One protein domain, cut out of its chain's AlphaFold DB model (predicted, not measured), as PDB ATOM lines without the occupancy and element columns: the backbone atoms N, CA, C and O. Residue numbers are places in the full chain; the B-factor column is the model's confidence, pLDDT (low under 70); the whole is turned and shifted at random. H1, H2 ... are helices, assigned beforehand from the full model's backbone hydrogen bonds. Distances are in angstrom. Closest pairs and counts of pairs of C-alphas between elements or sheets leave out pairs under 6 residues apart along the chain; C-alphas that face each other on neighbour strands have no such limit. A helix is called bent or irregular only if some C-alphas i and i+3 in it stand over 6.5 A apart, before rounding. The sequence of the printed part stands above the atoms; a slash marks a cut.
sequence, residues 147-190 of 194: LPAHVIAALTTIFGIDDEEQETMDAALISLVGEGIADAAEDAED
ATOM      1  N   LEU A 147     127.538  72.833 121.758       88.58
ATOM      2  CA  LEU A 147     126.658  73.854 122.317       88.58
ATOM      3  C   LEU A 147     125.763  73.222 123.400       88.58
ATOM      4  O   LEU A 147     125.241  72.122 123.193       88.58
ATOM      5  N   PRO A 148     125.560  73.879 124.555       91.67
ATOM      6  CA  PRO A 148     124.682  73.352 125.590       91.67
ATOM      7  C   PRO A 148     123.274  73.052 125.054       91.67
ATOM      8  O   PRO A 148     122.704  73.860 124.321       91.67
ATOM      9  N   ALA A 149     122.679  71.929 125.470       92.22
ATOM     10  CA  ALA A 149     121.402  71.441 124.930       92.22
ATOM     11  C   ALA A 149     120.254  72.466 125.001       92.22
ATOM     12  O   ALA A 149     119.430  72.531 124.099       92.22
ATOM     13  N   HIS A 150     120.227  73.308 126.037       93.97
ATOM     14  CA  HIS A 150     119.223  74.365 126.179       93.97
ATOM     15  C   HIS A 150     119.362  75.475 125.124       93.97
ATOM     16  O   HIS A 150     118.359  76.060 124.731       93.97
ATOM     17  N   VAL A 151     120.586  75.764 124.660       93.30
ATOM     18  CA  VAL A 151     120.832  76.724 123.573       93.30
ATOM     19  C   VAL A 151     120.354  76.132 122.257       93.30
ATOM     20  O   VAL A 151     119.682  76.820 121.501       93.30
ATOM     21  N   ILE A 152     120.658  74.854 122.012       92.59
ATOM     22  CA  ILE A 152     120.189  74.140 120.822       92.59
ATOM     23  C   ILE A 152     118.661  74.135 120.802       92.59
ATOM     24  O   ILE A 152     118.093  74.643 119.851       92.59
ATOM     25  N   ALA A 153     118.008  73.693 121.881       92.12
ATOM     26  CA  ALA A 153     116.549  73.682 121.983       92.12
ATOM     27  C   ALA A 153     115.933  75.071 121.751       92.12
ATOM     28  O   ALA A 153     115.006  75.203 120.964       92.12
ATOM     29  N   ALA A 154     116.482  76.124 122.369       94.14
ATOM     30  CA  ALA A 154     115.991  77.485 122.161       94.14
ATOM     31  C   ALA A 154     116.132  77.942 120.702       94.14
ATOM     32  O   ALA A 154     115.209  78.544 120.164       94.14
ATOM     33  N   LEU A 155     117.266  77.658 120.055       94.38
ATOM     34  CA  LEU A 155     117.469  77.987 118.644       94.38
ATOM     35  C   LEU A 155     116.544  77.166 117.740       94.38
ATOM     36  O   LEU A 155     115.945  77.734 116.835       94.38
ATOM     37  N   THR A 156     116.377  75.874 118.016       91.60
ATOM     38  CA  THR A 156     115.446  74.989 117.310       91.60
ATOM     39  C   THR A 156     114.020  75.536 117.362       91.60
ATOM     40  O   THR A 156     113.386  75.642 116.318       91.60
ATOM     41  N   THR A 157     113.556  75.981 118.535       90.01
ATOM     42  CA  THR A 157     112.240  76.619 118.693       90.01
ATOM     43  C   THR A 157     112.163  77.989 118.008       90.01
ATOM     44  O   THR A 157     111.143  78.322 117.422       90.01
ATOM     45  N   ILE A 158     113.221  78.811 118.055       91.44
ATOM     46  CA  ILE A 158     113.229  80.135 117.396       91.44
ATOM     47  C   ILE A 158     113.144  80.005 115.869       91.44
ATOM     48  O   ILE A 158     112.524  80.846 115.220       91.44
ATOM     49  N   PHE A 159     113.793  78.990 115.299       88.26
ATOM     50  CA  PHE A 159     113.812  78.750 113.858       88.26
ATOM     51  C   PHE A 159     112.709  77.800 113.376       88.26
ATOM     52  O   PHE A 159     112.625  77.576 112.171       88.26
ATOM     53  N   GLY A 160     111.894  77.250 114.282       85.34
ATOM     54  CA  GLY A 160     110.840  76.285 113.963       85.34
ATOM     55  C   GLY A 160     111.353  75.020 113.274       85.34
ATOM     56  O   GLY A 160     110.696  74.488 112.389       85.34
ATOM     57  N   ILE A 161     112.566  74.572 113.625       84.07
ATOM     58  CA  ILE A 161     113.218  73.416 112.975       84.07
ATOM     59  C   ILE A 161     112.624  72.082 113.462       84.07
ATOM     60  O   ILE A 161     112.759  71.081 112.775       84.07
ATOM     61  N   ASP A 162     111.986  72.067 114.633       78.34
ATOM     62  CA  ASP A 162     111.377  70.877 115.264       78.34
ATOM     63  C   ASP A 162     109.873  71.099 115.497       78.34
ATOM     64  O   ASP A 162     109.274  70.564 116.427       78.34
ATOM     65  N   ASP A 163     109.267  71.963 114.676       81.14
ATOM     66  CA  ASP A 163     107.837  72.246 114.727       81.14
ATOM     67  C   ASP A 163     107.112  71.271 113.781       81.14
ATOM     68  O   ASP A 163     106.961  71.536 112.586       81.14
ATOM     69  N   GLU A 164     106.625  70.143 114.314       76.59
ATOM     70  CA  GLU A 164     105.865  69.119 113.561       76.59
ATOM     71  C   GLU A 164     104.669  69.722 112.781       76.59
ATOM     72  O   GLU A 164     104.299  69.272 111.692       76.59
ATOM     73  N   GLU A 165     104.062  70.790 113.309       72.72
ATOM     74  CA  GLU A 165     102.982  71.536 112.649       72.72
ATOM     75  C   GLU A 165     103.459  72.265 111.380       72.72
ATOM     76  O   GLU A 165     102.741  72.313 110.379       72.72
ATOM     77  N   GLN A 166     104.683  72.799 111.393       76.95
ATOM     78  CA  GLN A 166     105.283  73.463 110.240       76.95
ATOM     79  C   GLN A 166     105.665  72.433 109.170       76.95
ATOM     80  O   GLN A 166     105.358  72.640 107.997       76.95
ATOM     81  N   GLU A 167     106.236  71.289 109.562       78.36
ATOM     82  CA  GLU A 167     106.575  70.205 108.628       78.36
ATOM     83  C   GLU A 167     105.334  69.622 107.935       78.36
ATOM     84  O   GLU A 167     105.342  69.382 106.724       78.36
ATOM     85  N   THR A 168     104.239  69.422 108.675       79.78
ATOM     86  CA  THR A 168     102.975  68.930 108.098       79.78
ATOM     87  C   THR A 168     102.331  69.949 107.161       79.78
ATOM     88  O   THR A 168     101.812  69.568 106.106       79.78
ATOM     89  N   MET A 169     102.395  71.242 107.495       81.41
ATOM     90  CA  MET A 169     101.942  72.315 106.610       81.41
ATOM     91  C   MET A 169     102.797  72.390 105.339       81.41
ATOM     92  O   MET A 169     102.242  72.449 104.242       81.41
ATOM     93  N   ASP A 170     104.122  72.330 105.463       82.04
ATOM     94  CA  ASP A 170     105.042  72.363 104.325       82.04
ATOM     95  C   ASP A 170     104.836  71.140 103.415       82.04
ATOM     96  O   ASP A 170     104.759  71.289 102.195       82.04
ATOM     97  N   ALA A 171     104.622  69.945 103.977       81.90
ATOM     98  CA  ALA A 171     104.275  68.746 103.210       81.90
ATOM     99  C   ALA A 171     102.926  68.878 102.475       81.90
ATOM    100  O   ALA A 171     102.812  68.487 101.309       81.90
ATOM    101  N   ALA A 172     101.908  69.462 103.117       80.79
ATOM    102  CA  ALA A 172     100.612  69.717 102.488       80.79
ATOM    103  C   ALA A 172     100.714  70.754 101.354       80.79
ATOM    104  O   ALA A 172     100.107  70.575 100.296       80.79
ATOM    105  N   LEU A 173     101.518  71.806 101.543       81.06
ATOM    106  CA  LEU A 173     101.808  72.805 100.512       81.06
ATOM    107  C   LEU A 173     102.571  72.192  99.336       81.06
ATOM    108  O   LEU A 173     102.217  72.455  98.190       81.06
ATOM    109  N   ILE A 174     103.565  71.340  99.598       81.63
ATOM    110  CA  ILE A 174     104.303  70.612  98.557       81.63
ATOM    111  C   ILE A 174     103.359  69.706  97.760       81.63
ATOM    112  O   ILE A 174     103.441  69.691  96.534       81.63
ATOM    113  N   SER A 175     102.440  68.994  98.418       78.32
ATOM    114  CA  SER A 175     101.456  68.155  97.724       78.32
ATOM    115  C   SER A 175     100.495  68.987  96.870       78.32
ATOM    116  O   SER A 175     100.235  68.622  95.729       78.32
ATOM    117  N   LEU A 176     100.003  70.120  97.383       73.30
ATOM    118  CA  LEU A 176      99.095  71.004  96.645       73.30
ATOM    119  C   LEU A 176      99.777  71.668  95.438       73.30
ATOM    120  O   LEU A 176      99.165  71.838  94.386       73.30
ATOM    121  N   VAL A 177     101.045  72.051  95.591       68.46
ATOM    122  CA  VAL A 177     101.847  72.665  94.528       68.46
ATOM    123  C   VAL A 177     102.279  71.615  93.499       68.46
ATOM    124  O   VAL A 177     102.236  71.890  92.305       68.46
ATOM    125  N   GLY A 178     102.630  70.401  93.927       62.82
ATOM    126  CA  GLY A 178     103.007  69.298  93.040       62.82
ATOM    127  C   GLY A 178     101.870  68.822  92.131       62.82
ATOM    128  O   GLY A 178     102.122  68.525  90.966       62.82
ATOM    129  N   GLU A 179     100.628  68.829  92.622       58.59
ATOM    130  CA  GLU A 179      99.446  68.440  91.836       58.59
ATOM    131  C   GLU A 179      99.136  69.444  90.704       58.59
ATOM    132  O   GLU A 179      98.598  69.064  89.672       58.59
ATOM    133  N   GLY A 180      99.504  70.724  90.850       54.98
ATOM    134  CA  GLY A 180      99.198  71.773  89.863       54.98
ATOM    135  C   GLY A 180     100.292  72.056  88.825       54.98
ATOM    136  O   GLY A 180     100.026  72.724  87.828       54.98
ATOM    137  N   ILE A 181     101.528  71.593  89.043       55.09
ATOM    138  CA  ILE A 181     102.643  71.861  88.113       55.09
ATOM    139  C   ILE A 181     102.678  70.834  86.973       55.09
ATOM    140  O   ILE A 181     103.122  71.170  85.877       55.09
ATOM    141  N   ALA A 182     102.185  69.611  87.199       57.09
ATOM    142  CA  ALA A 182     102.127  68.584  86.160       57.09
ATOM    143  C   ALA A 182     101.186  68.986  85.007       57.09
ATOM    144  O   ALA A 182     101.575  68.870  83.849       57.09
ATOM    145  N   ASP A 183     100.022  69.565  85.318       57.02
ATOM    146  CA  ASP A 183      99.067  70.027  84.300       57.02
ATOM    147  C   ASP A 183      99.514  71.340  83.623       57.02
ATOM    148  O   ASP A 183      99.273  71.551  82.438       57.02
ATOM    149  N   ALA A 184     100.241  72.215  84.331       56.77
ATOM    150  CA  ALA A 184     100.742  73.475  83.767       56.77
ATOM    151  C   ALA A 184     101.976  73.311  82.854       56.77
ATOM    152  O   ALA A 184     102.328  74.242  82.124       56.77
ATOM    153  N   ALA A 185     102.657  72.161  82.910       56.96
ATOM    154  CA  ALA A 185     103.811  71.867  82.067       56.96
ATOM    155  C   ALA A 185     103.410  71.345  80.676       56.96
ATOM    156  O   ALA A 185     104.096  71.667  79.707       56.96
ATOM    157  N   GLU A 186     102.294  70.617  80.546       57.26
ATOM    158  CA  GLU A 186     101.823  70.140  79.234       57.26
ATOM    159  C   GLU A 186     101.179  71.261  78.391       57.26
ATOM    160  O   GLU A 186     101.392  71.313  77.181       57.26
ATOM    161  N   ASP A 187     100.524  72.251  79.010       57.21
ATOM    162  CA  ASP A 187      99.951  73.404  78.287       57.21
ATOM    163  C   ASP A 187     101.009  74.419  77.789       57.21
ATOM    164  O   ASP A 187     100.735  75.266  76.929       57.21
ATOM    165  N   ALA A 188     102.237  74.361  78.317       58.24
ATOM    166  CA  ALA A 188     103.320  75.272  77.946       58.24
ATOM    167  C   ALA A 188     104.146  74.786  76.738       58.24
ATOM    168  O   ALA A 188     104.782  75.611  76.077       58.24
ATOM    169  N   GLU A 189     104.125  73.490  76.413       58.56
ATOM    170  CA  GLU A 189     104.872  72.944  75.267       58.56
ATOM    171  C   GLU A 189     104.070  72.971  73.950       58.56
ATOM    172  O   GLU A 189     104.667  73.100  72.879       58.56
ATOM    173  N   ASP A 190     102.733  73.009  74.003       57.56
ATOM    174  CA  ASP A 190     101.873  73.070  72.806       57.56
ATOM    175  C   ASP A 190     101.699  74.484  72.208       57.56
ATOM    176  O   ASP A 190     101.187  74.647  71.098       57.56
TER     177      ASP A 190
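This is residues 147 to 190 of the 194 residues of the protein "Os04g0596100 protein" of Oryza sativa subsp. japonica (UniProt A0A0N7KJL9). A long helix, H2, makes most of a thin rod, and a shorter helix, H1, continues it past a small step in the chain, with no packing between the two. The printed part has 44 residues with two named helices, H1 then H2, and no named strand; the class is all helix. The whole is extended, with a radius of gyration of the C-alphas of 17.8 A and spans of 57 by 17 by 10 A.

H2, residues 164 to 189, has a kink of 28 degrees near residue 183. It is neither bent nor irregular, but only just: C-alphas 179 and 182 are 6.3 A apart. H1, residues 149 to 159, is apart from H2, and a tight link of 4 residues joins them. In H1 every O i to N i+4 pair is within hydrogen-bond range; in H2, 14 of 22 are.

H2 measures 38.5 A from C-alpha 164 at (105.865, 69.119, 113.561) to C-alpha 189 at (104.872, 72.944, 75.267). H1 measures 15.3 A and begins at C-alpha 149, at (121.402, 71.441, 124.930).

The C-alphas of Pro 148 and Asp 190, the two farthest apart, are 57.5 A apart. The printed part has no cut. Mean pLDDT of the printed part is 76.5, and residues 177 to 190 are under 70.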